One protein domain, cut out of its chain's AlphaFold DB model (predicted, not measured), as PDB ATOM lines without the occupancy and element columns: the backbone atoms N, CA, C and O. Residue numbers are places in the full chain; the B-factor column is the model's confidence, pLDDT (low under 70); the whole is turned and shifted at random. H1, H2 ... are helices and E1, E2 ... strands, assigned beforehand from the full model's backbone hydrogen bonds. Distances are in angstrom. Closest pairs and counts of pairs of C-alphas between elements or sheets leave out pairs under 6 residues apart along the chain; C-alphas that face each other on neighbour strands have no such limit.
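This is residues 7 to 194 of the 194 residues of an uncharacterized protein of Halorubrum sp. Ea8 (UniProt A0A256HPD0). One large, twisted antiparallel sheet folds over at the bend in E4, so that the row E4, E5, E6, E11 partly faces the row E3, E9, E8, E7, E1. Helix H5 packs by the fold over E3 and E4, H4 covers E7 on the outside, and a long loop, residues 153 to 185, links E10 to E11. The printed part has 188 residues, ordered E1 H1 E2 H2 E3 E4 E5 E6 E7 E8 H3 H4 E9 H5 E10 E11, and its class is mixed, helices and strands. It is compact, with a radius of gyration of the C-alphas of 15.7 A and spans of 39 by 36 by 35 A.

The longest strand by residues, E4, has 12 residues, 43 to 54, measures 23.5 A from first to last C-alpha and bends by 101 degrees at residue 46. The others are E1, 7 to 9, from C-alpha 7 at (0.728, 18.427, -48.516), E2, 22 to 24, E3, 35 to 40, E5, 58 to 65, 21.9 A, E6, 69 to 76, 24.0 A, E7, 82 to 87, E8, 94 to 98, E9, 125 to 130, E10, 150 to 152, and E11, 186 to 193, 20.6 A, ending at C-alpha 193 at (-16.753, 23.164, -20.048). The helices are H1, 13 to 20, H2, 25 to 28, H3, 100 to 106, H4, 114 to 119, and H5, 132 to 143, 15.8 A.

E3, E4, E5 and E6 form a meander, each strand the antiparallel neighbour of the one before. On one side of E4 lie E3, N 38 to O 45 at 2.9 A, and E2, N 23 to O 52 at 2.9 A; on the other lie E5, N 51 to O 62 at 2.8 A, and E10, N 44 to O 150 at 2.7 A. E6 and E11 are antiparallel at 178 degrees, N 72 to O 190 at 2.9 A. E8 and E9 are antiparallel at 174 degrees, N 127 to O 95 at 2.7 A. H5 is on the sheet, at a height of 8.6 A; its closest C-alphas to E3 are Trp 135 and Gly 35, 5.9 A. H1 is over E4 at a height of 7.1 A. H2, over E9, and H4, over E7, are on opposite faces. H3 is not on the sheet. Every O i to N i+4 pair is within hydrogen-bond range in H1, H3 and H4, and 6 of 8 in H5; H2 is too short for one.

The C-alphas of Ser 19 and Ser 164, the two farthest apart, are 45.8 A apart. The printed part has no cut. E10 to E11 is a long link of 33 residues. The pLDDT is under 70 at residues 153 to 157 and 161 to 169.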
ATOM      1  N   LEU A   7       2.179  18.496 -48.558       93.38
ATOM      2  CA  LEU A   7       0.728  18.427 -48.516       93.38
ATOM      3  C   LEU A   7       0.284  17.240 -49.363       93.38
ATOM      4  O   LEU A   7       0.747  17.078 -50.492       93.38
ATOM      5  N   TYR A   8      -0.588  16.410 -48.809       93.12
ATOM      6  CA  TYR A   8      -1.211  15.311 -49.528       93.12
ATOM      7  C   TYR A   8      -2.662  15.142 -49.097       93.12
ATOM      8  O   TYR A   8      -3.026  15.380 -47.946       93.12
ATOM      9  N   GLU A   9      -3.486  14.728 -50.046       95.12
ATOM     10  CA  GLU A   9      -4.885  14.388 -49.828       95.12
ATOM     11  C   GLU A   9      -5.013  12.948 -49.299       95.12
ATOM     12  O   GLU A   9      -4.203  12.071 -49.620       95.12
ATOM     13  N   LEU A  10      -6.043  12.698 -48.493       93.31
ATOM     14  CA  LEU A  10      -6.455  11.390 -47.993       93.31
ATOM     15  C   LEU A  10      -7.800  10.982 -48.623       93.31
ATOM     16  O   LEU A  10      -8.816  10.944 -47.924       93.31
ATOM     17  N   PRO A  11      -7.836  10.626 -49.919       91.00
ATOM     18  CA  PRO A  11      -9.088  10.339 -50.629       91.00
ATOM     19  C   PRO A  11      -9.877   9.169 -50.016       91.00
ATOM     20  O   PRO A  11     -11.102   9.125 -50.057       91.00
ATOM     21  N   GLN A  12      -9.185   8.219 -49.384       90.81
ATOM     22  CA  GLN A  12      -9.780   7.063 -48.714       90.81
ATOM     23  C   GLN A  12     -10.369   7.373 -47.329       90.81
ATOM     24  O   GLN A  12     -10.931   6.475 -46.705       90.81
ATOM     25  N   PHE A  13     -10.210   8.594 -46.804       91.94
ATOM     26  CA  PHE A  13     -10.583   8.919 -45.427       91.94
ATOM     27  C   PHE A  13     -12.052   8.603 -45.130       91.94
ATOM     28  O   PHE A  13     -12.347   7.935 -44.141       91.94
ATOM     29  N   ARG A  14     -12.975   9.022 -46.003       92.06
ATOM     30  CA  ARG A  14     -14.419   8.829 -45.787       92.06
ATOM     31  C   ARG A  14     -14.817   7.358 -45.810       92.06
ATOM     32  O   ARG A  14     -15.566   6.908 -44.945       92.06
ATOM     33  N   ASP A  15     -14.289   6.596 -46.761       93.88
ATOM     34  CA  ASP A  15     -14.568   5.162 -46.865       93.88
ATOM     35  C   ASP A  15     -13.988   4.388 -45.677       93.88
ATOM     36  O   ASP A  15     -14.635   3.488 -45.132       93.88
ATOM     37  N   ARG A  16     -12.805   4.792 -45.200       95.38
ATOM     38  CA  ARG A  16     -12.234   4.267 -43.957       95.38
ATOM     39  C   ARG A  16     -13.096   4.618 -42.752       95.38
ATOM     40  O   ARG A  16     -13.459   3.718 -42.010       95.38
ATOM     41  N   LEU A  17     -13.517   5.872 -42.601       96.31
ATOM     42  CA  LEU A  17     -14.348   6.298 -41.473       96.31
ATOM     43  C   LEU A  17     -15.672   5.526 -41.419       96.31
ATOM     44  O   LEU A  17     -16.068   5.050 -40.360       96.31
ATOM     45  N   ARG A  18     -16.328   5.339 -42.568       95.19
ATOM     46  CA  ARG A  18     -17.572   4.561 -42.665       95.19
ATOM     47  C   ARG A  18     -17.385   3.082 -42.331       95.19
ATOM     48  O   ARG A  18     -18.302   2.469 -41.793       95.19
ATOM     49  N   SER A  19     -16.242   2.499 -42.692       96.62
ATOM     50  CA  SER A  19     -15.982   1.067 -42.493       96.62
ATOM     51  C   SER A  19     -15.429   0.738 -41.105       96.62
ATOM     52  O   SER A  19     -15.820  -0.271 -40.522       96.62
ATOM     53  N   GLU A  20     -14.559   1.590 -40.562       97.12
ATOM     54  CA  GLU A  20     -13.921   1.434 -39.250       97.12
ATOM     55  C   GLU A  20     -14.782   2.026 -38.118       97.12
ATOM     56  O   GLU A  20     -14.644   1.643 -36.958       97.12
ATOM     57  N   GLY A  21     -15.707   2.937 -38.439       97.94
ATOM     58  CA  GLY A  21     -16.628   3.579 -37.497       97.94
ATOM     59  C   GLY A  21     -16.006   4.731 -36.706       97.94
ATOM     60  O   GLY A  21     -16.715   5.667 -36.341       97.94
ATOM     61  N   ALA A  22     -14.694   4.707 -36.480       97.94
ATOM     62  CA  ALA A  22     -13.947   5.810 -35.896       97.94
ATOM     63  C   ALA A  22     -12.506   5.837 -36.415       97.94
ATOM     64  O   ALA A  22     -11.917   4.786 -36.648       97.94
ATOM     65  N   LEU A  23     -11.936   7.035 -36.564       98.06
ATOM     66  CA  LEU A  23     -10.546   7.247 -36.969       98.06
ATOM     67  C   LEU A  23      -9.891   8.293 -36.074       98.06
ATOM     68  O   LEU A  23     -10.410   9.401 -35.919       98.06
ATOM     69  N   ARG A  24      -8.722   7.972 -35.525       97.88
ATOM     70  CA  ARG A  24      -7.929   8.942 -34.766       97.88
ATOM     71  C   ARG A  24      -7.137   9.835 -35.700       97.88
ATOM     72  O   ARG A  24      -6.532   9.371 -36.664       97.88
ATOM     73  N   VAL A  25      -7.080  11.118 -35.375       97.00
ATOM     74  CA  VAL A  25      -6.286  12.091 -36.126       97.00
ATOM     75  C   VAL A  25      -4.797  11.751 -36.056       97.00
ATOM     76  O   VAL A  25      -4.096  11.896 -37.058       97.00
ATOM     77  N   SER A  26      -4.303  11.263 -34.912       95.94
ATOM     78  CA  SER A  26      -2.900  10.856 -34.767       95.94
ATOM     79  C   SER A  26      -2.473   9.771 -35.761       95.94
ATOM     80  O   SER A  26      -1.311   9.718 -36.144       95.94
ATOM     81  N   GLU A  27      -3.397   8.904 -36.181       94.06
ATOM     82  CA  GLU A  27      -3.129   7.777 -37.085       94.06
ATOM     83  C   GLU A  27      -3.017   8.206 -38.553       94.06
ATOM     84  O   GLU A  27      -2.634   7.409 -39.410       94.06
ATOM     85  N   ALA A  28      -3.323   9.470 -38.862       89.94
ATOM     86  CA  ALA A  28      -3.118  10.034 -40.192       89.94
ATOM     87  C   ALA A  28      -1.632  10.280 -40.512       89.94
ATOM     88  O   ALA A  28      -1.294  10.572 -41.657       89.94
ATOM     89  N   VAL A  29      -0.743  10.190 -39.517       89.88
ATOM     90  CA  VAL A  29       0.697  10.421 -39.664       89.88
ATOM     91  C   VAL A  29       1.514   9.290 -39.045       89.88
ATOM     92  O   VAL A  29       1.097   8.643 -38.094       89.88
ATOM     93  N   GLU A  30       2.724   9.074 -39.560       87.38
ATOM     94  CA  GLU A  30       3.608   7.994 -39.086       87.38
ATOM     95  C   GLU A  30       4.407   8.335 -37.815       87.38
ATOM     96  O   GLU A  30       5.080   7.471 -37.260       87.38
ATOM     97  N   HIS A  31       4.405   9.594 -37.374       86.19
ATOM     98  CA  HIS A  31       5.224  10.042 -36.246       86.19
ATOM     99  C   HIS A  31       4.417  10.144 -34.954       86.19
ATOM    100  O   HIS A  31       3.219  10.405 -34.979       86.19
ATOM    101  N   ASP A  32       5.110  10.033 -33.819       91.62
ATOM    102  CA  ASP A  32       4.483  10.107 -32.501       91.62
ATOM    103  C   ASP A  32       3.819  11.472 -32.259       91.62
ATOM    104  O   ASP A  32       4.475  12.523 -32.204       91.62
ATOM    105  N   VAL A  33       2.503  11.440 -32.060       96.81
ATOM    106  CA  VAL A  33       1.686  12.585 -31.655       96.81
ATOM    107  C   VAL A  33       1.419  12.474 -30.158       96.81
ATOM    108  O   VAL A  33       0.896  11.476 -29.676       96.81
ATOM    109  N   SER A  34       1.804  13.497 -29.398       97.56
ATOM    110  CA  SER A  34       1.546  13.569 -27.952       97.56
ATOM    111  C   SER A  34       0.301  14.387 -27.608       97.56
ATOM    112  O   SER A  34      -0.163  14.338 -26.470       97.56
ATOM    113  N   GLY A  35      -0.197  15.168 -28.566       98.00
ATOM    114  CA  GLY A  35      -1.456  15.886 -28.467       98.00
ATOM    115  C   GLY A  35      -1.759  16.700 -29.715       98.00
ATOM    116  O   GLY A  35      -0.927  16.851 -30.617       98.00
ATOM    117  N   VAL A  36      -2.963  17.252 -29.741       97.88
ATOM    118  CA  VAL A  36      -3.528  17.988 -30.864       97.88
ATOM    119  C   VAL A  36      -4.006  19.369 -30.429       97.88
ATOM    120  O   VAL A  36      -4.333  19.627 -29.269       97.88
ATOM    121  N   VAL A  37      -4.060  20.296 -31.378       97.19
ATOM    122  CA  VAL A  37      -4.821  21.537 -31.231       97.19
ATOM    123  C   VAL A  37      -5.856  21.577 -32.336       97.19
ATOM    124  O   VAL A  37      -5.516  21.863 -33.488       97.19
ATOM    125  N   TYR A  38      -7.110  21.324 -31.971       97.81
ATOM    126  CA  TYR A  38      -8.237  21.487 -32.874       97.81
ATOM    127  C   TYR A  38      -8.411  22.967 -33.223       97.81
ATOM    128  O   TYR A  38      -8.347  23.828 -32.346       97.81
ATOM    129  N   HIS A  39      -8.575  23.259 -34.505       95.94
ATOM    130  CA  HIS A  39      -8.849  24.555 -35.095       95.94
ATOM    131  C   HIS A  39     -10.271  24.567 -35.635       95.94
ATOM    132  O   HIS A  39     -10.629  23.728 -36.454       95.94
ATOM    133  N   HIS A  40     -11.040  25.549 -35.181       95.62
ATOM    134  CA  HIS A  40     -12.408  25.800 -35.596       95.62
ATOM    135  C   HIS A  40     -12.537  27.291 -35.893       95.62
ATOM    136  O   HIS A  40     -12.796  28.093 -34.993       95.62
ATOM    137  N   ARG A  41     -12.251  27.680 -37.137       92.56
ATOM    138  CA  ARG A  41     -12.437  29.047 -37.649       92.56
ATOM    139  C   ARG A  41     -11.800  30.110 -36.754       92.56
ATOM    140  O   ARG A  41     -12.407  31.094 -36.350       92.56
ATOM    141  N   GLY A  42     -10.550  29.856 -36.374       88.94
ATOM    142  CA  GLY A  42      -9.765  30.718 -35.483       88.94
ATOM    143  C   GLY A  42      -9.808  30.326 -34.003       88.94
ATOM    144  O   GLY A  42      -8.813  30.559 -33.304       88.94
ATOM    145  N   ALA A  43     -10.871  29.660 -33.539       92.00
ATOM    146  CA  ALA A  43     -10.921  29.058 -32.210       92.00
ATOM    147  C   ALA A  43     -10.009  27.826 -32.137       92.00
ATOM    148  O   ALA A  43      -9.824  27.099 -33.114       92.00
ATOM    149  N   ARG A  44      -9.378  27.625 -30.981       94.44
ATOM    150  CA  ARG A  44      -8.351  26.609 -30.749       94.44
ATOM    151  C   ARG A  44      -8.634  25.843 -29.467       94.44
ATOM    152  O   ARG A  44      -8.608  26.440 -28.392       94.44
ATOM    153  N   VAL A  45      -8.808  24.530 -29.567       96.06
ATOM    154  CA  VAL A  45      -9.034  23.649 -28.413       96.06
ATOM    155  C   VAL A  45      -7.880  22.651 -28.309       96.06
ATOM    156  O   VAL A  45      -7.726  21.801 -29.186       96.06
ATOM    157  N   PRO A  46      -7.018  22.757 -27.284       96.69
ATOM    158  CA  PRO A  46      -5.987  21.757 -27.032       96.69
ATOM    159  C   PRO A  46      -6.606  20.461 -26.505       96.69
ATOM    160  O   PRO A  46      -7.370  20.502 -25.542       96.69
ATOM    161  N   GLY A  47      -6.214  19.328 -27.084       97.56
ATOM    162  CA  GLY A  47      -6.604  17.993 -26.637       97.56
ATOM    163  C   GLY A  47      -5.464  16.982 -26.712       97.56
ATOM    164  O   GLY A  47      -4.464  17.200 -27.392       97.56
ATOM    165  N   HIS A  48      -5.597  15.886 -25.983       97.88
ATOM    166  CA  HIS A  48      -4.699  14.741 -26.036       97.88
ATOM    167  C   HIS A  48      -4.890  13.925 -27.320       97.88
ATOM    168  O   HIS A  48      -3.918  13.376 -27.830       97.88
ATOM    169  N   GLU A  49      -6.101  13.925 -27.878       98.06
ATOM    170  CA  GLU A  49      -6.452  13.291 -29.148       98.06
ATOM    171  C   GLU A  49      -7.660  14.002 -29.783       98.06
ATOM    172  O   GLU A  49      -8.420  14.695 -29.100       98.06
ATOM    173  N   ALA A  50      -7.840  13.816 -31.088       98.44
ATOM    174  CA  ALA A  50      -9.077  14.089 -31.801       98.44
ATOM    175  C   ALA A  50      -9.516  12.837 -32.574       98.44
ATOM    176  O   ALA A  50      -8.722  12.220 -33.283       98.44
ATOM    177  N   THR A  51     -10.781  12.450 -32.443       98.69
ATOM    178  CA  THR A  51     -11.325  11.244 -33.080       98.69
ATOM    179  C   THR A  51     -12.501  11.615 -33.963       98.69
ATOM    180  O   THR A  51     -13.467  12.214 -33.500       98.69
ATOM    181  N   PHE A  52     -12.421  11.256 -35.240       98.56
ATOM    182  CA  PHE A  52     -13.578  11.272 -36.121       98.56
ATOM    183  C   PHE A  52     -14.442  10.049 -35.844       98.56
ATOM    184  O   PHE A  52     -13.911   8.944 -35.745       98.56
ATOM    185  N   VAL A  53     -15.757  10.229 -35.765       98.38
ATOM    186  CA  VAL A  53     -16.720   9.160 -35.480       98.38
ATOM    187  C   VAL A  53     -17.821   9.175 -36.531       98.38
ATOM    188  O   VAL A  53     -18.424  10.209 -36.813       98.38
ATOM    189  N   TRP A  54     -18.090   8.021 -37.133       97.75
ATOM    190  CA  TRP A  54     -19.207   7.847 -38.053       97.75
ATOM    191  C   TRP A  54     -20.516   7.671 -37.278       97.75
ATOM    192  O   TRP A  54     -20.646   6.753 -36.469       97.75
ATOM    193  N   GLU A  55     -21.520   8.500 -37.570       95.69
ATOM    194  CA  GLU A  55     -22.820   8.473 -36.877       95.69
ATOM    195  C   GLU A  55     -23.986   8.024 -37.777       95.69
ATOM    196  O   GLU A  55     -25.148   8.122 -37.387       95.69
ATOM    197  N   GLY A  56     -23.699   7.516 -38.980       89.56
ATOM    198  CA  GLY A  56     -24.723   7.059 -39.923       89.56
ATOM    199  C   GLY A  56     -25.406   8.207 -40.672       89.56
ATOM    200  O   GLY A  56     -26.474   8.669 -40.284       89.56
ATOM    201  N   GLY A  57     -24.804   8.630 -41.786       90.31
ATOM    202  CA  GLY A  57     -25.279   9.744 -42.629       90.31
ATOM    203  C   GLY A  57     -24.654  11.098 -42.279       90.31
ATOM    204  O   GLY A  57     -24.938  12.101 -42.921       90.31
ATOM    205  N   ARG A  58     -23.791  11.117 -41.264       95.06
ATOM    206  CA  ARG A  58     -22.996  12.256 -40.806       95.06
ATOM    207  C   ARG A  58     -21.787  11.728 -40.043       95.06
ATOM    208  O   ARG A  58     -21.746  10.542 -39.690       95.06
ATOM    209  N   PHE A  59     -20.843  12.601 -39.739       97.50
ATOM    210  CA  PHE A  59     -19.739  12.268 -38.849       97.50
ATOM    211  C   PHE A  59     -19.492  13.384 -37.846       97.50
ATOM    212  O   PHE A  59     -19.802  14.547 -38.103       97.50
ATOM    213  N   SER A  60     -18.937  13.024 -36.699       98.06
ATOM    214  CA  SER A  60     -18.507  13.975 -35.688       98.06
ATOM    215  C   SER A  60     -16.998  13.952 -35.500       98.06
ATOM    216  O   SER A  60     -16.314  13.014 -35.904       98.06
ATOM    217  N   LEU A  61     -16.479  15.027 -34.921       98.50
ATOM    218  CA  LEU A  61     -15.137  15.115 -34.374       98.50
ATOM    219  C   LEU A  61     -15.255  15.315 -32.867       98.50
ATOM    220  O   LEU A  61     -15.836  16.307 -32.420       98.50
ATOM    221  N   GLU A  62     -14.663  14.405 -32.107       98.31
ATOM    222  CA  GLU A  62     -14.609  14.454 -30.650       98.31
ATOM    223  C   GLU A  62     -13.183  14.758 -30.198       98.31
ATOM    224  O   GLU A  62     -12.231  14.108 -30.641       98.31
ATOM    225  N   ILE A  63     -13.021  15.747 -29.320       98.38
ATOM    226  CA  ILE A  63     -11.716  16.125 -28.775       98.38
ATOM    227  C   ILE A  63     -11.605  15.619 -27.339       98.38
ATOM    228  O   ILE A  63     -12.376  16.041 -26.477       98.38
ATOM    229  N   ASP A  64     -10.594  14.791 -27.066       97.69
ATOM    230  CA  ASP A  64     -10.163  14.465 -25.700       97.69
ATOM    231  C   ASP A  64      -9.426  15.683 -25.133       97.69
ATOM    232  O   ASP A  64      -8.206  15.819 -25.249       97.69
ATOM    233  N   ALA A  65     -10.187  16.676 -24.677       97.19
ATOM    234  CA  ALA A  65      -9.665  18.006 -24.414       97.19
ATOM    235  C   ALA A  65      -8.840  18.077 -23.119       97.19
ATOM    236  O   ALA A  65      -9.010  17.316 -22.172       97.19
ATOM    237  N   VAL A  66      -7.925  19.046 -23.053       96.62
ATOM    238  CA  VAL A  66      -7.135  19.274 -21.837       96.62
ATOM    239  C   VAL A  66      -7.987  19.968 -20.776       96.62
ATOM    240  O   VAL A  66      -8.447  21.096 -20.986       96.62
ATOM    241  N   GLY A  67      -8.062  19.364 -19.591       92.81
ATOM    242  CA  GLY A  67      -8.762  19.915 -18.430       92.81
ATOM    243  C   GLY A  67     -10.226  19.486 -18.393       92.81
ATOM    244  O   GLY A  67     -10.542  18.356 -18.723       92.81
ATOM    245  N   ASP A  68     -11.094  20.399 -17.976       91.56
ATOM    246  CA  ASP A  68     -12.554  20.251 -17.893       91.56
ATOM    247  C   ASP A  68     -13.272  20.730 -19.168       91.56
ATOM    248  O   ASP A  68     -14.465  21.019 -19.152       91.56
ATOM    249  N   ARG A  69     -12.527  20.890 -20.267       93.88
ATOM    250  CA  ARG A  69     -13.075  21.323 -21.551       93.88
ATOM    251  C   ARG A  69     -13.768  20.167 -22.244       93.88
ATOM    252  O   ARG A  69     -13.335  19.025 -22.137       93.88
ATOM    253  N   HIS A  70     -14.709  20.506 -23.107       93.94
ATOM    254  CA  HIS A  70     -15.183  19.610 -24.151       93.94
ATOM    255  C   HIS A  70     -15.183  20.330 -25.496       93.94
ATOM    256  O   HIS A  70     -15.393  21.544 -25.575       93.94
ATOM    257  N   ALA A  71     -14.949  19.576 -26.568       96.81
ATOM    258  CA  ALA A  71     -15.197  20.035 -27.924       96.81
ATOM    259  C   ALA A  71     -15.722  18.883 -28.780       96.81
ATOM    260  O   ALA A  71     -15.106  17.821 -28.864       96.81
ATOM    261  N   TRP A  72     -16.869  19.127 -29.404       96.88
ATOM    262  CA  TRP A  72     -17.573  18.180 -30.253       96.88
ATOM    263  C   TRP A  72     -18.238  18.915 -31.414       96.88
ATOM    264  O   TRP A  72     -18.901  19.938 -31.213       96.88
ATOM    265  N   VAL A  73     -18.042  18.414 -32.631       97.88
ATOM    266  CA  VAL A  73     -18.512  19.058 -33.866       97.88
ATOM    267  C   VAL A  73     -19.100  18.011 -34.798       97.88
ATOM    268  O   VAL A  73     -18.470  16.983 -35.000       97.88
ATOM    269  N   VAL A  74     -20.275  18.268 -35.372       97.62
ATOM    270  CA  VAL A  74     -20.957  17.379 -36.325       97.62
ATOM    271  C   VAL A  74     -20.969  17.998 -37.706       97.62
ATOM    272  O   VAL A  74     -21.410  19.139 -37.873       97.62
ATOM    273  N   PHE A  75     -20.570  17.195 -38.683       97.44
ATOM    274  CA  PHE A  75     -20.482  17.542 -40.089       97.44
ATOM    275  C   PHE A  75     -21.427  16.677 -40.928       97.44
ATOM    276  O   PHE A  75     -21.578  15.474 -40.683       97.44
ATOM    277  N   GLU A  76     -22.051  17.283 -41.933       95.44
ATOM    278  CA  GLU A  76     -22.887  16.595 -42.921       95.44
ATOM    279  C   GLU A  76     -22.024  15.737 -43.839       95.44
ATOM    280  O   GLU A  76     -21.058  16.231 -44.411       95.44
ATOM    281  N   ASP A  77     -22.330  14.449 -44.001       92.56
ATOM    282  CA  ASP A  77     -21.481  13.575 -44.821       92.56
ATOM    283  C   ASP A  77     -21.529  13.957 -46.311       92.56
ATOM    284  O   ASP A  77     -20.530  13.853 -47.018       92.56
ATOM    285  N   ASP A  78     -22.666  14.422 -46.816       92.69
ATOM    286  CA  ASP A  78     -22.884  14.731 -48.230       92.69
ATOM    287  C   ASP A  78     -22.331  16.092 -48.687       92.69
ATOM    288  O   ASP A  78     -22.368  16.372 -49.882       92.69
ATOM    289  N   ALA A  79     -21.704  16.878 -47.804       93.75
ATOM    290  CA  ALA A  79     -21.137  18.191 -48.139       93.75
ATOM    291  C   ALA A  79     -19.828  18.158 -48.970       93.75
ATOM    292  O   ALA A  79     -19.186  19.189 -49.153       93.75
ATOM    293  N   GLY A  80     -19.394  16.992 -49.460       94.19
ATOM    294  CA  GLY A  80     -18.198  16.895 -50.313       94.19
ATOM    295  C   GLY A  80     -16.885  17.168 -49.569       94.19
ATOM    296  O   GLY A  80     -16.078  17.996 -49.980       94.19
ATOM    297  N   TRP A  81     -16.684  16.513 -48.424       96.06
ATOM    298  CA  TRP A  81     -15.473  16.682 -47.616       96.06
ATOM    299  C   TRP A  81     -14.242  16.022 -48.231       96.06
ATOM    300  O   TRP A  81     -14.235  14.801 -48.414       96.06
ATOM    301  N   ASP A  82     -13.182  16.814 -48.383       97.38
ATOM    302  CA  ASP A  82     -11.830  16.343 -48.673       97.38
ATOM    303  C   ASP A  82     -10.940  16.546 -47.447       97.38
ATOM    304  O   ASP A  82     -11.048  17.555 -46.742       97.38
ATOM    305  N   VAL A  83     -10.071  15.571 -47.174       97.50
ATOM    306  CA  VAL A  83      -9.176  15.569 -46.010       97.50
ATOM    307  C   VAL A  83      -7.735  15.595 -46.477       97.50
ATOM    308  O   VAL A  83      -7.343  14.858 -47.375       97.50
ATOM    309  N   PHE A  84      -6.933  16.417 -45.820       97.44
ATOM    310  CA  PHE A  84      -5.556  16.686 -46.177       97.44
ATOM    311  C   PHE A  84      -4.663  16.522 -44.966       97.44
ATOM    312  O   PHE A  84      -5.022  16.899 -43.850       97.44
ATOM    313  N   VAL A  85      -3.460  16.023 -45.200       96.31
ATOM    314  CA  VAL A  85      -2.395  16.021 -44.210       96.31
ATOM    315  C   VAL A  85      -1.239  16.815 -44.767       96.31
ATOM    316  O   VAL A  85      -0.808  16.620 -45.906       96.31
ATOM    317  N   GLY A  86      -0.715  17.723 -43.958       93.94
ATOM    318  CA  GLY A  86       0.361  18.574 -44.415       93.94
ATOM    319  C   GLY A  86       1.226  19.135 -43.309       93.94
ATOM    320  O   GLY A  86       1.034  18.885 -42.121       93.94
ATOM    321  N   ARG A  87       2.230  19.889 -43.734       91.94
ATOM    322  CA  ARG A  87       3.115  20.687 -42.894       91.94
ATOM    323  C   ARG A  87       3.507  21.919 -43.700       91.94
ATOM    324  O   ARG A  87       4.206  21.783 -44.700       91.94
ATOM    325  N   LEU A  88       3.079  23.093 -43.243       87.06
ATOM    326  CA  LEU A  88       3.519  24.375 -43.793       87.06
ATOM    327  C   LEU A  88       4.822  24.818 -43.122       87.06
ATOM    328  O   LEU A  88       5.154  24.378 -42.012       87.06
ATOM    329  N   ALA A  89       5.592  25.672 -43.793       82.00
ATOM    330  CA  ALA A  89       6.867  26.132 -43.267       82.00
ATOM    331  C   ALA A  89       6.685  26.872 -41.926       82.00
ATOM    332  O   ALA A  89       5.994  27.879 -41.834       82.00
ATOM    333  N   GLY A  90       7.354  26.383 -40.877       78.56
ATOM    334  CA  GLY A  90       7.280  26.971 -39.534       78.56
ATOM    335  C   GLY A  90       6.126  26.461 -38.667       78.56
ATOM    336  O   GLY A  90       6.144  26.713 -37.462       78.56
ATOM    337  N   ASP A  91       5.209  25.673 -39.232       82.25
ATOM    338  CA  ASP A  91       4.054  25.128 -38.525       82.25
ATOM    339  C   ASP A  91       4.225  23.643 -38.142       82.25
ATOM    340  O   ASP A  91       5.016  22.893 -38.739       82.25
ATOM    341  N   PRO A  92       3.515  23.183 -37.093       89.25
ATOM    342  CA  PRO A  92       3.380  21.758 -36.822       89.25
ATOM    343  C   PRO A  92       2.642  21.055 -37.980       89.25
ATOM    344  O   PRO A  92       1.877  21.704 -38.698       89.25
ATOM    345  N   PRO A  93       2.831  19.733 -38.161       93.88
ATOM    346  CA  PRO A  93       1.974  18.949 -39.041       93.88
ATOM    347  C   PRO A  93       0.509  19.148 -38.692       93.88
ATOM    348  O   PRO A  93       0.183  19.413 -37.535       93.88
ATOM    349  N   PHE A  94      -0.369  18.978 -39.661       95.94
ATOM    350  CA  PHE A  94      -1.798  19.086 -39.441       95.94
ATOM    351  C   PHE A  94      -2.567  18.072 -40.275       95.94
ATOM    352  O   PHE A  94      -2.094  17.627 -41.320       95.94
ATOM    353  N   VAL A  95      -3.769  17.763 -39.804       97.69
ATOM    354  CA  VAL A  95      -4.844  17.170 -40.599       97.69
ATOM    355  C   VAL A  95      -5.913  18.243 -40.758       97.69
ATOM    356  O   VAL A  95      -6.431  18.711 -39.749       97.69
ATOM    357  N   ALA A  96      -6.218  18.670 -41.974       97.94
ATOM    358  CA  ALA A  96      -7.254  19.662 -42.266       97.94
ATOM    359  C   ALA A  96      -8.309  19.053 -43.182       97.94
ATOM    360  O   ALA A  96      -8.028  18.092 -43.895       97.94
ATOM    361  N   TRP A  97      -9.520  19.586 -43.152       97.94
ATOM    362  CA  TRP A  97     -10.588  19.133 -44.034       97.94
ATOM    363  C   TRP A  97     -11.454  20.303 -44.464       97.94
ATOM    364  O   TRP A  97     -11.600  21.275 -43.724       97.94
ATOM    365  N   MET A  98     -11.990  20.198 -45.676       98.12
ATOM    366  CA  MET A  98     -12.732  21.264 -46.341       98.12
ATOM    367  C   MET A  98     -13.855  20.660 -47.183       98.12
ATOM    368  O   MET A  98     -13.638  19.695 -47.922       98.12
ATOM    369  N   CYS A  99     -15.059  21.211 -47.055       97.75
ATOM    370  CA  CYS A  99     -16.217  20.809 -47.851       97.75
ATOM    371  C   CYS A  99     -16.299  21.608 -49.160       97.75
ATOM    372  O   CYS A  99     -15.623  22.626 -49.323       97.75
ATOM    373  N   ASP A 100     -17.121  21.145 -50.104       97.94
ATOM    374  CA  ASP A 100     -17.331  21.836 -51.385       97.94
ATOM    375  C   ASP A 100     -17.887  23.248 -51.161       97.94
ATOM    376  O   ASP A 100     -17.363  24.217 -51.706       97.94
ATOM    377  N   GLY A 101     -18.886  23.380 -50.282       98.06
ATOM    378  CA  GLY A 101     -19.521  24.665 -49.985       98.06
ATOM    379  C   GLY A 101     -18.574  25.697 -49.361       98.06
ATOM    380  O   GLY A 101     -18.646  26.875 -49.716       98.06
ATOM    381  N   GLU A 102     -17.666  25.270 -48.472       97.94
ATOM    382  CA  GLU A 102     -16.611  26.121 -47.901       97.94
ATOM    383  C   GLU A 102     -15.722  26.669 -49.012       97.94
ATOM    384  O   GLU A 102     -15.563  27.883 -49.136       97.94
ATOM    385  N   PHE A 103     -15.205  25.778 -49.856       98.38
ATOM    386  CA  PHE A 103     -14.321  26.150 -50.949       98.38
ATOM    387  C   PHE A 103     -14.990  27.107 -51.944       98.38
ATOM    388  O   PHE A 103     -14.444  28.167 -52.247       98.38
ATOM    389  N   GLU A 104     -16.183  26.756 -52.424       98.25
ATOM    390  CA  GLU A 104     -16.929  27.544 -53.409       98.25
ATOM    391  C   GLU A 104     -17.266  28.949 -52.900       98.25
ATOM    392  O   GLU A 104     -17.256  29.906 -53.674       98.25
ATOM    393  N   THR A 105     -17.557  29.080 -51.605       97.94
ATOM    394  CA  THR A 105     -17.989  30.350 -51.011       97.94
ATOM    395  C   THR A 105     -16.817  31.231 -50.586       97.94
ATOM    396  O   THR A 105     -16.907  32.453 -50.700       97.94
ATOM    397  N   GLU A 106     -15.741  30.646 -50.052       96.50
ATOM    398  CA  GLU A 106     -14.677  31.408 -49.385       96.50
ATOM    399  C   GLU A 106     -13.381  31.503 -50.203       96.50
ATOM    400  O   GLU A 106     -12.612  32.448 -50.009       96.50
ATOM    401  N   GLU A 107     -13.134  30.561 -51.121       97.62
ATOM    402  CA  GLU A 107     -11.796  30.349 -51.693       97.62
ATOM    403  C   GLU A 107     -11.733  30.323 -53.224       97.62
ATOM    404  O   GLU A 107     -10.711  30.711 -53.798       97.62
ATOM    405  N   ALA A 108     -12.818  29.937 -53.899       96.31
ATOM    406  CA  ALA A 108     -12.853  29.750 -55.353       96.31
ATOM    407  C   ALA A 108     -12.567  31.025 -56.178       96.31
ATOM    408  O   ALA A 108     -12.174  30.935 -57.341       96.31
ATOM    409  N   ASP A 109     -12.715  32.216 -55.587       97.00
ATOM    410  CA  ASP A 109     -12.340  33.491 -56.221       97.00
ATOM    411  C   ASP A 109     -10.816  33.720 -56.265       97.00
ATOM    412  O   ASP A 109     -10.328  34.566 -57.021       97.00
ATOM    413  N   LEU A 110     -10.054  33.008 -55.428       96.19
ATOM    414  CA  LEU A 110      -8.616  33.215 -55.230       96.19
ATOM    415  C   LEU A 110      -7.770  32.064 -55.773       96.19
ATOM    416  O   LEU A 110      -6.652  32.300 -56.235       96.19
ATOM    417  N   VAL A 111      -8.279  30.838 -55.690       96.94
ATOM    418  CA  VAL A 111      -7.555  29.607 -56.025       96.94
ATOM    419  C   VAL A 111      -8.458  28.634 -56.775       96.94
ATOM    420  O   VAL A 111      -9.679  28.711 -56.686       96.94
ATOM    421  N   SER A 112      -7.857  27.717 -57.537       95.31
ATOM    422  CA  SER A 112      -8.633  26.849 -58.442       95.31
ATOM    423  C   SER A 112      -9.107  25.545 -57.797       95.31
ATOM    424  O   SER A 112     -10.064  24.945 -58.278       95.31
ATOM    425  N   GLU A 113      -8.446  25.096 -56.727       96.50
ATOM    426  CA  GLU A 113      -8.701  23.799 -56.088       96.50
ATOM    427  C   GLU A 113      -8.505  23.870 -54.565       96.50
ATOM    428  O   GLU A 113      -7.693  24.656 -54.067       96.50
ATOM    429  N   LYS A 114      -9.187  22.992 -53.814       97.31
ATOM    430  CA  LYS A 114      -9.067  22.914 -52.345       97.31
ATOM    431  C   LYS A 114      -7.632  22.684 -51.887       97.31
ATOM    432  O   LYS A 114      -7.176  23.340 -50.958       97.31
ATOM    433  N   THR A 115      -6.892  21.807 -52.564       96.56
ATOM    434  CA  THR A 115      -5.479  21.529 -52.259       96.56
ATOM    435  C   THR A 115      -4.635  22.805 -52.245       96.56
ATOM    436  O   THR A 115      -3.774  22.966 -51.382       96.56
ATOM    437  N   GLU A 116      -4.901  23.742 -53.162       95.88
ATOM    438  CA  GLU A 116      -4.211  25.031 -53.205       95.88
ATOM    439  C   GLU A 116      -4.608  25.921 -52.013       95.88
ATOM    440  O   GLU A 116      -3.730  26.472 -51.346       95.88
ATOM    441  N   ALA A 117      -5.902  25.989 -51.669       96.31
ATOM    442  CA  ALA A 117      -6.382  26.703 -50.479       96.31
ATOM    443  C   ALA A 117      -5.712  26.184 -49.193       96.31
ATOM    444  O   ALA A 117      -5.123  26.956 -48.428       96.31
ATOM    445  N   ILE A 118      -5.712  24.860 -48.994       96.06
ATOM    446  CA  ILE A 118      -5.059  24.210 -47.849       96.06
ATOM    447  C   ILE A 118      -3.553  24.505 -47.832       96.06
ATOM    448  O   ILE A 118      -2.993  24.769 -46.765       96.06
ATOM    449  N   GLY A 119      -2.902  24.498 -48.999       93.31
ATOM    450  CA  GLY A 119      -1.485  24.836 -49.151       93.31
ATOM    451  C   GLY A 119      -1.140  26.255 -48.692       93.31
ATOM    452  O   GLY A 119      -0.046  26.483 -48.182       93.31
ATOM    453  N   TYR A 120      -2.087  27.191 -48.773       92.44
ATOM    454  CA  TYR A 120      -1.948  28.541 -48.219       92.44
ATOM    455  C   TYR A 120      -2.411  28.668 -46.759       92.44
ATOM    456  O   TYR A 120      -2.466  29.776 -46.223       92.44
ATOM    457  N   GLY A 121      -2.747  27.557 -46.098       91.38
ATOM    458  CA  GLY A 121      -3.261  27.550 -44.728       91.38
ATOM    459  C   GLY A 121      -4.681  28.102 -44.609       91.38
ATOM    460  O   GLY A 121      -5.062  28.586 -43.542       91.38
ATOM    461  N   ARG A 122      -5.448  28.074 -45.704       93.44
ATOM    462  CA  ARG A 122      -6.809  28.607 -45.788       93.44
ATOM    463  C   ARG A 122      -7.786  27.452 -45.600       93.44
ATOM    464  O   ARG A 122      -8.083  26.726 -46.539       93.44
ATOM    465  N   PHE A 123      -8.174  27.223 -44.350       94.81
ATOM    466  CA  PHE A 123      -9.161  26.217 -43.960       94.81
ATOM    467  C   PHE A 123      -9.829  26.589 -42.642       94.81
ATOM    468  O   PHE A 123      -9.185  27.093 -41.718       94.81
ATOM    469  N   SER A 124     -11.112  26.269 -42.535       95.56
ATOM    470  CA  SER A 124     -11.911  26.470 -41.331       95.56
ATOM    471  C   SER A 124     -11.628  25.433 -40.254       95.56
ATOM    472  O   SER A 124     -11.700  25.747 -39.061       95.56
ATOM    473  N   PHE A 125     -11.297  24.202 -40.647       97.69
ATOM    474  CA  PHE A 125     -11.207  23.076 -39.723       97.69
ATOM    475  C   PHE A 125      -9.908  22.295 -39.885       97.69
ATOM    476  O   PHE A 125      -9.467  21.974 -40.987       97.69
ATOM    477  N   GLY A 126      -9.283  21.974 -38.756       97.56
ATOM    478  CA  GLY A 126      -8.087  21.147 -38.761       97.56
ATOM    479  C   GLY A 126      -7.582  20.809 -37.371       97.56
ATOM    480  O   GLY A 126      -7.958  21.430 -36.384       97.56
ATOM    481  N   CYS A 127      -6.690  19.838 -37.277       98.06
ATOM    482  CA  CYS A 127      -5.985  19.469 -36.064       98.06
ATOM    483  C   CYS A 127      -4.490  19.617 -36.298       98.06
ATOM    484  O   CYS A 127      -3.921  18.930 -37.141       98.06
ATOM    485  N   TYR A 128      -3.849  20.490 -35.530       96.62
ATOM    486  CA  TYR A 128      -2.397  20.632 -35.546       96.62
ATOM    487  C   TYR A 128      -1.779  19.642 -34.565       96.62
ATOM    488  O   TYR A 128      -2.186  19.582 -33.404       96.62
ATOM    489  N   LEU A 129      -0.802  18.874 -35.031       96.88
ATOM    490  CA  LEU A 129      -0.244  17.710 -34.357       96.88
ATOM    491  C   LEU A 129       1.065  18.072 -33.667       96.88
ATOM    492  O   LEU A 129       1.979  18.651 -34.259       96.88
ATOM    493  N   HIS A 130       1.169  17.720 -32.392       96.12
ATOM    494  CA  HIS A 130       2.283  18.118 -31.553       96.12
ATOM    495  C   HIS A 130       2.996  16.909 -30.963       96.12
ATOM    496  O   HIS A 130       2.420  16.136 -30.205       96.12
ATOM    497  N   GLY A 131       4.298  16.806 -31.235       95.81
ATOM    498  CA  GLY A 131       5.184  15.937 -30.462       95.81
ATOM    499  C   GLY A 131       5.413  16.485 -29.049       95.81
ATOM    500  O   GLY A 131       5.194  17.677 -28.781       95.81
ATOM    501  N   GLU A 132       5.915  15.628 -28.161       95.00
ATOM    502  CA  GLU A 132       6.013  15.848 -26.710       95.00
ATOM    503  C   GLU A 132       6.584  17.223 -26.322       95.00
ATOM    504  O   GLU A 132       6.018  17.941 -25.489       95.00
ATOM    505  N   SER A 133       7.688  17.627 -26.958       90.12
ATOM    506  CA  SER A 133       8.409  18.866 -26.645       90.12
ATOM    507  C   SER A 133       7.548  20.119 -26.834       90.12
ATOM    508  O   SER A 133       7.593  21.035 -26.005       90.12
ATOM    509  N   THR A 134       6.740  20.143 -27.896       91.69
ATOM    510  CA  THR A 134       5.827  21.249 -28.213       91.69
ATOM    511  C   THR A 134       4.502  21.124 -27.470       91.69
ATOM    512  O   THR A 134       3.931  22.134 -27.047       91.69
ATOM    513  N   TRP A 135       4.040  19.893 -27.248       95.81
ATOM    514  CA  TRP A 135       2.762  19.616 -26.609       95.81
ATOM    515  C   TRP A 135       2.748  20.006 -25.131       95.81
ATOM    516  O   TRP A 135       1.845  20.713 -24.683       95.81
ATOM    517  N   ARG A 136       3.789  19.639 -24.374       95.12
ATOM    518  CA  ARG A 136       3.850  19.847 -22.918       95.12
ATOM    519  C   ARG A 136       3.584  21.295 -22.498       95.12
ATOM    520  O   ARG A 136       2.917  21.543 -21.494       95.12
ATOM    521  N   GLN A 137       4.093  22.267 -23.257       91.62
ATOM    522  CA  GLN A 137       3.874  23.687 -22.962       91.62
ATOM    523  C   GLN A 137       2.420  24.110 -23.207       91.62
ATOM    524  O   GLN A 137       1.866  24.884 -22.424       91.62
ATOM    525  N   LYS A 138       1.793  23.583 -24.266       92.56
ATOM    526  CA  LYS A 138       0.394  23.859 -24.618       92.56
ATOM    527  C   LYS A 138      -0.560  23.233 -23.613       92.56
ATOM    528  O   LYS A 138      -1.400  23.952 -23.082       92.56
ATOM    529  N   ALA A 139      -0.356  21.960 -23.275       94.81
ATOM    530  CA  ALA A 139      -1.131  21.265 -22.252       94.81
ATOM    531  C   ALA A 139      -1.055  21.991 -20.902       94.81
ATOM    532  O   ALA A 139      -2.081  22.296 -20.303       94.81
ATOM    533  N   ARG A 140       0.154  22.382 -20.464       92.94
ATOM    534  CA  ARG A 140       0.330  23.156 -19.224       92.94
ATOM    535  C   ARG A 140      -0.384  24.507 -19.270       92.94
ATOM    536  O   ARG A 140      -0.966  24.923 -18.279       92.94
ATOM    537  N   ARG A 141      -0.312  25.235 -20.389       90.00
ATOM    538  CA  ARG A 141      -1.026  26.514 -20.527       90.00
ATOM    539  C   ARG A 141      -2.542  26.310 -20.487       90.00
ATOM    540  O   ARG A 141      -3.229  27.108 -19.859       90.00
ATOM    541  N   ALA A 142      -3.041  25.262 -21.135       91.25
ATOM    542  CA  ALA A 142      -4.458  24.932 -21.171       91.25
ATOM    543  C   ALA A 142      -4.997  24.527 -19.793       91.25
ATOM    544  O   ALA A 142      -6.045  25.023 -19.387       91.25
ATOM    545  N   SER A 143      -4.258  23.717 -19.033       91.62
ATOM    546  CA  SER A 143      -4.669  23.293 -17.689       91.62
ATOM    547  C   SER A 143      -4.700  24.427 -16.657       91.62
ATOM    548  O   SER A 143      -5.352  24.297 -15.628       91.62
ATOM    549  N   MET A 144      -4.018  25.546 -16.921       89.31
ATOM    550  CA  MET A 144      -4.040  26.748 -16.075       89.31
ATOM    551  C   MET A 144      -5.093  27.784 -16.507       89.31
ATOM    552  O   MET A 144      -5.141  28.873 -15.939       89.31
ATOM    553  N   SER A 145      -5.891  27.496 -17.537       87.69
ATOM    554  CA  SER A 145      -6.879  28.415 -18.112       87.69
ATOM    555  C   SER A 145      -8.290  27.872 -17.915       87.69
ATOM    556  O   SER A 145      -8.509  26.682 -18.123       87.69
ATOM    557  N   THR A 146      -9.248  28.750 -17.620       86.62
ATOM    558  CA  THR A 146     -10.691  28.441 -17.550       86.62
ATOM    559  C   THR A 146     -11.447  28.870 -18.810       86.62
ATOM    560  O   THR A 146     -12.664  28.992 -18.786       86.62
ATOM    561  N   ALA A 147     -10.739  29.218 -19.890       88.00
ATOM    562  CA  ALA A 147     -11.394  29.532 -21.155       88.00
ATOM    563  C   ALA A 147     -11.691  28.250 -21.948       88.00
ATOM    564  O   ALA A 147     -10.789  27.401 -22.040       88.00
ATOM    565  N   PRO A 148     -12.870  28.143 -22.588       89.50
ATOM    566  CA  PRO A 148     -13.285  26.938 -23.312       89.50
ATOM    567  C   PRO A 148     -12.445  26.697 -24.573       89.50
ATOM    568  O   PRO A 148     -12.165  25.565 -24.951       89.50
ATOM    569  N   PHE A 149     -11.957  27.771 -25.189       91.62
ATOM    570  CA  PHE A 149     -11.045  27.744 -26.326       91.62
ATOM    571  C   PHE A 149     -10.091  28.937 -26.262       91.62
ATOM    572  O   PHE A 149     -10.282  29.882 -25.497       91.62
ATOM    573  N   PHE A 150      -9.057  28.904 -27.091       90.69
ATOM    574  CA  PHE A 150      -8.172  30.035 -27.345       90.69
ATOM    575  C   PHE A 150      -8.453  30.624 -28.724       90.69
ATOM    576  O   PHE A 150      -8.912  29.920 -29.613       90.69
ATOM    577  N   LEU A 151      -8.133  31.894 -28.934       87.50
ATOM    578  CA  LEU A 151      -8.233  32.536 -30.243       87.50
ATOM    579  C   LEU A 151      -6.846  32.778 -30.810       87.50
ATOM    580  O   LEU A 151      -5.953  33.225 -30.086       87.50
ATOM    581  N   ASN A 152      -6.655  32.504 -32.097       76.56
ATOM    582  CA  ASN A 152      -5.449  32.948 -32.785       76.56
ATOM    583  C   ASN A 152      -5.671  34.349 -33.359       76.56
ATOM    584  O   ASN A 152      -6.615  34.567 -34.113       76.56
ATOM    585  N   ARG A 153      -4.817  35.306 -32.995       65.44
ATOM    586  CA  ARG A 153      -4.838  36.638 -33.597       65.44
ATOM    587  C   ARG A 153      -4.151  36.621 -34.967       65.44
ATOM    588  O   ARG A 153      -3.251  35.810 -35.182       65.44
ATOM    589  N   PRO A 154      -4.480  37.581 -35.850       56.06
ATOM    590  CA  PRO A 154      -3.763  37.775 -37.113       56.06
ATOM    591  C   PRO A 154      -2.254  38.024 -36.945       56.06
ATOM    592  O   PRO A 154      -1.483  37.761 -37.857       56.06
ATOM    593  N   ASP A 155      -1.815  38.504 -35.773       57.41
ATOM    594  CA  ASP A 155      -0.395  38.676 -35.425       57.41
ATOM    595  C   ASP A 155       0.295  37.368 -34.970       57.41
ATOM    596  O   ASP A 155       1.434  37.395 -34.499       57.41
ATOM    597  N   GLY A 156      -0.400  36.229 -35.069       59.06
ATOM    598  CA  GLY A 156       0.071  34.903 -34.670       59.06
ATOM    599  C   GLY A 156       0.029  34.640 -33.161       59.06
ATOM    600  O   GLY A 156       0.475  33.583 -32.706       59.06
ATOM    601  N   ARG A 157      -0.476  35.578 -32.344       65.50
ATOM    602  CA  ARG A 157      -0.560  35.388 -30.891       65.50
ATOM    603  C   ARG A 157      -1.830  34.647 -30.495       65.50
ATOM    604  O   ARG A 157      -2.942  35.037 -30.831       65.50
ATOM    605  N   THR A 158      -1.666  33.636 -29.649       70.38
ATOM    606  CA  THR A 158      -2.786  32.956 -28.990       70.38
ATOM    607  C   THR A 158      -3.305  33.770 -27.803       70.38
ATOM    608  O   THR A 158      -2.571  34.001 -26.832       70.38
ATOM    609  N   VAL A 159      -4.580  34.141 -27.849       72.06
ATOM    610  CA  VAL A 159      -5.306  34.890 -26.818       72.06
ATOM    611  C   VAL A 159      -6.252  33.963 -26.074       72.06
ATOM    612  O   VAL A 159      -6.855  33.066 -26.657       72.06
ATOM    613  N   VAL A 160      -6.368  34.188 -24.770       70.19
ATOM    614  CA  VAL A 160      -7.416  33.594 -23.943       70.19
ATOM    615  C   VAL A 160      -8.603  34.558 -23.996       70.19
ATOM    616  O   VAL A 160      -8.405  35.712 -23.619       70.19
ATOM    617  N   PRO A 161      -9.784  34.162 -24.494       63.97
ATOM    618  CA  PRO A 161     -10.963  35.012 -24.425       63.97
ATOM    619  C   PRO A 161     -11.323  35.238 -22.951       63.97
ATOM    620  O   PRO A 161     -11.761  34.315 -22.274       63.97
ATOM    621  N   ASP A 162     -11.107  36.445 -22.429       59.50
ATOM    622  CA  ASP A 162     -11.407  36.834 -21.042       59.50
ATOM    623  C   ASP A 162     -12.605  37.801 -20.954       59.50
ATOM    624  O   ASP A 162     -12.691  38.665 -20.081       59.50
ATOM    625  N   GLY A 163     -13.557  37.650 -21.881       54.66
ATOM    626  CA  GLY A 163     -14.864  38.318 -21.891       54.66
ATOM    627  C   GLY A 163     -14.859  39.812 -22.239       54.66
ATOM    628  O   GLY A 163     -15.799  40.275 -22.867       54.66
ATOM    629  N   SER A 164     -13.815  40.571 -21.890       52.22
ATOM    630  CA  SER A 164     -13.792  42.037 -22.071       52.22
ATOM    631  C   SER A 164     -12.902  42.532 -23.217       52.22
ATOM    632  O   SER A 164     -13.106  43.640 -23.709       52.22
ATOM    633  N   ALA A 165     -11.939  41.724 -23.679       55.47
ATOM    634  CA  ALA A 165     -10.973  42.110 -24.717       55.47
ATOM    635  C   ALA A 165     -11.081  41.304 -26.027       55.47
ATOM    636  O   ALA A 165     -10.200  41.400 -26.887       55.47
ATOM    637  N   THR A 166     -12.125  40.484 -26.181       62.81
ATOM    638  CA  THR A 166     -12.331  39.660 -27.381       62.81
ATOM    639  C   THR A 166     -13.198  40.426 -28.377       62.81
ATOM    640  O   THR A 166     -14.334  40.729 -28.035       62.81
ATOM    641  N   PRO A 167     -12.700  40.766 -29.579       64.88
ATOM    642  CA  PRO A 167     -13.524  41.423 -30.589       64.88
ATOM    643  C   PRO A 167     -14.734  40.559 -30.958       64.88
ATOM    644  O   PRO A 167     -14.573  39.353 -31.149       64.88
ATOM    645  N   ASP A 168     -15.904  41.176 -31.137       63.47
ATOM    646  CA  ASP A 168     -17.167  40.471 -31.430       63.47
ATOM    647  C   ASP A 168     -17.097  39.592 -32.695       63.47
ATOM    648  O   ASP A 168     -17.785  38.582 -32.792       63.47
ATOM    649  N   GLY A 169     -16.212  39.929 -33.643       69.88
ATOM    650  CA  GLY A 169     -15.970  39.148 -34.863       69.88
ATOM    651  C   GLY A 169     -14.877  38.077 -34.761       69.88
ATOM    652  O   GLY A 169     -14.598  37.412 -35.752       69.88
ATOM    653  N   ALA A 170     -14.218  37.920 -33.610       77.00
ATOM    654  CA  ALA A 170     -13.145  36.936 -33.446       77.00
ATOM    655  C   ALA A 170     -13.666  35.539 -33.070       77.00
ATOM    656  O   ALA A 170     -12.923  34.567 -33.189       77.00
ATOM    657  N   VAL A 171     -14.915  35.441 -32.599       85.75
ATOM    658  CA  VAL A 171     -15.553  34.176 -32.214       85.75
ATOM    659  C   VAL A 171     -16.584  33.780 -33.281       85.75
ATOM    660  O   VAL A 171     -17.496  34.571 -33.551       85.75
ATOM    661  N   PRO A 172     -16.482  32.569 -33.857       89.31
ATOM    662  CA  PRO A 172     -17.458  32.052 -34.813       89.31
ATOM    663  C   PRO A 172     -18.908  32.125 -34.289       89.31
ATOM    664  O   PRO A 172     -19.124  31.857 -33.104       89.31
ATOM    665  N   PRO A 173     -19.900  32.501 -35.124       90.31
ATOM    666  CA  PRO A 173     -21.307  32.638 -34.720       90.31
ATOM    667  C   PRO A 173     -21.874  31.399 -34.015       90.31
ATOM    668  O   PRO A 173     -22.503  31.521 -32.965       90.31
ATOM    669  N   GLU A 174     -21.548  30.209 -34.503       91.88
ATOM    670  CA  GLU A 174     -21.935  28.918 -33.933       91.88
ATOM    671  C   GLU A 174     -21.411  28.691 -32.506       91.88
ATOM    672  O   GLU A 174     -22.054  28.019 -31.701       91.88
ATOM    673  N   LEU A 175     -20.287  29.317 -32.141       90.38
ATOM    674  CA  LEU A 175     -19.757  29.302 -30.772       90.38
ATOM    675  C   LEU A 175     -20.365  30.399 -29.886       90.38
ATOM    676  O   LEU A 175     -20.175  30.382 -28.670       90.38
ATOM    677  N   ARG A 176     -21.098  31.351 -30.477       87.38
ATOM    678  CA  ARG A 176     -21.872  32.393 -29.780       87.38
ATOM    679  C   ARG A 176     -23.350  32.012 -29.603       87.38
ATOM    680  O   ARG A 176     -24.088  32.767 -28.976       87.38
ATOM    681  N   GLY A 177     -23.767  30.845 -30.103       86.44
ATOM    682  CA  GLY A 177     -25.150  30.359 -30.047       86.44
ATOM    683  C   GLY A 177     -26.024  30.782 -31.232       86.44
ATOM    684  O   GLY A 177     -27.244  30.673 -31.143       86.44
ATOM    685  N   GLU A 178     -25.419  31.279 -32.312       90.31
ATOM    686  CA  GLU A 178     -26.086  31.537 -33.593       90.31
ATOM    687  C   GLU A 178     -26.002  30.300 -34.503       90.31
ATOM    688  O   GLU A 178     -25.238  29.371 -34.236       90.31
ATOM    689  N   ASP A 179     -26.777  30.277 -35.587       91.25
ATOM    690  CA  ASP A 179     -26.704  29.188 -36.563       91.25
ATOM    691  C   ASP A 179     -25.351  29.206 -37.303       91.25
ATOM    692  O   ASP A 179     -24.856  30.286 -37.660       91.25
ATOM    693  N   PRO A 180     -24.732  28.036 -37.562       92.50
ATOM    694  CA  PRO A 180     -23.526  27.977 -38.374       92.50
ATOM    695  C   PRO A 180     -23.828  28.418 -39.818       92.50
ATOM    696  O   PRO A 180     -24.911  28.134 -40.337       92.50
ATOM    697  N   PRO A 181     -22.874  29.067 -40.510       94.06
ATOM    698  CA  PRO A 181     -23.002  29.324 -41.940       94.06
ATOM    699  C   PRO A 181     -23.273  28.032 -42.724       94.06
ATOM    700  O   PRO A 181     -22.522  27.062 -42.613       94.06
ATOM    701  N   ALA A 182     -24.342  28.028 -43.523       94.00
ATOM    702  CA  ALA A 182     -24.848  26.824 -44.190       94.00
ATOM    703  C   ALA A 182     -23.825  26.170 -45.132       94.00
ATOM    704  O   ALA A 182     -23.801  24.951 -45.271       94.00
ATOM    705  N   HIS A 183     -22.952  26.967 -45.749       96.06
ATOM    706  CA  HIS A 183     -21.937  26.477 -46.680       96.06
ATOM    707  C   HIS A 183     -20.812  25.684 -46.000       96.06
ATOM    708  O   HIS A 183     -20.057  25.014 -46.690       96.06
ATOM    709  N   LEU A 184     -20.713  25.700 -44.665       96.81
ATOM    710  CA  LEU A 184     -19.673  24.983 -43.917       96.81
ATOM    711  C   LEU A 184     -20.014  23.514 -43.628       96.81
ATOM    712  O   LEU A 184     -19.216  22.825 -42.998       96.81
ATOM    713  N   GLY A 185     -21.199  23.029 -44.017       95.50
ATOM    714  CA  GLY A 185     -21.613  21.641 -43.762       95.50
ATOM    715  C   GLY A 185     -21.637  21.264 -42.272       95.50
ATOM    716  O   GLY A 185     -21.446  20.099 -41.927       95.50
ATOM    717  N   LEU A 186     -21.814  22.247 -41.381       95.88
ATOM    718  CA  LEU A 186     -21.910  22.059 -39.933       95.88
ATOM    719  C   LEU A 186     -23.365  21.830 -39.521       95.88
ATOM    720  O   LEU A 186     -24.223  22.665 -39.796       95.88
ATOM    721  N   GLN A 187     -23.630  20.765 -38.762       93.88
ATOM    722  CA  GLN A 187     -24.949  20.552 -38.148       93.88
ATOM    723  C   GLN A 187     -25.011  21.040 -36.708       93.88
ATOM    724  O   GLN A 187     -26.025  21.574 -36.260       93.88
ATOM    725  N   ARG A 188     -23.953  20.779 -35.937       93.12
ATOM    726  CA  ARG A 188     -23.934  21.092 -34.512       93.12
ATOM    727  C   ARG A 188     -22.516  21.270 -34.013       93.12
ATOM    728  O   ARG A 188     -21.609  20.557 -34.428       93.12
ATOM    729  N   VAL A 189     -22.356  22.190 -33.072       95.38
ATOM    730  CA  VAL A 189     -21.083  22.482 -32.421       95.38
ATOM    731  C   VAL A 189     -21.320  22.613 -30.923       95.38
ATOM    732  O   VAL A 189     -22.312  23.197 -30.488       95.38
ATOM    733  N   SER A 190     -20.424  22.052 -30.119       94.12
ATOM    734  CA  SER A 190     -20.371  22.297 -28.684       94.12
ATOM    735  C   SER A 190     -18.917  22.396 -28.255       94.12
ATOM    736  O   SER A 190     -18.189  21.411 -28.303       94.12
ATOM    737  N   ILE A 191     -18.496  23.597 -27.862       93.50
ATOM    738  CA  ILE A 191     -17.182  23.851 -27.270       93.50
ATOM    739  C   ILE A 191     -17.418  24.594 -25.963       93.50
ATOM    740  O   ILE A 191     -18.034  25.660 -25.961       93.50
ATOM    741  N   GLY A 192     -16.957  24.030 -24.853       90.38
ATOM    742  CA  GLY A 192     -17.303  24.543 -23.536       90.38
ATOM    743  C   GLY A 192     -16.528  23.882 -22.408       90.38
ATOM    744  O   GLY A 192     -15.414  23.398 -22.605       90.38
ATOM    745  N   HIS A 193     -17.151  23.910 -21.235       86.56
ATOM    746  CA  HIS A 193     -16.753  23.164 -20.048       86.56
ATOM    747  C   HIS A 193     -17.908  22.256 -19.610       86.56
ATOM    748  O   HIS A 193     -19.070  22.610 -19.856       86.56
ATOM    749  N   GLU A 194     -17.575  21.129 -18.980       74.06
ATOM    750  CA  GLU A 194     -18.542  20.254 -18.292       74.06
ATOM    751  C   GLU A 194     -19.106  20.871 -17.001       74.06
ATOM    752  O   GLU A 194     -18.371  21.604 -16.295       74.06
TER     753      GLU A 194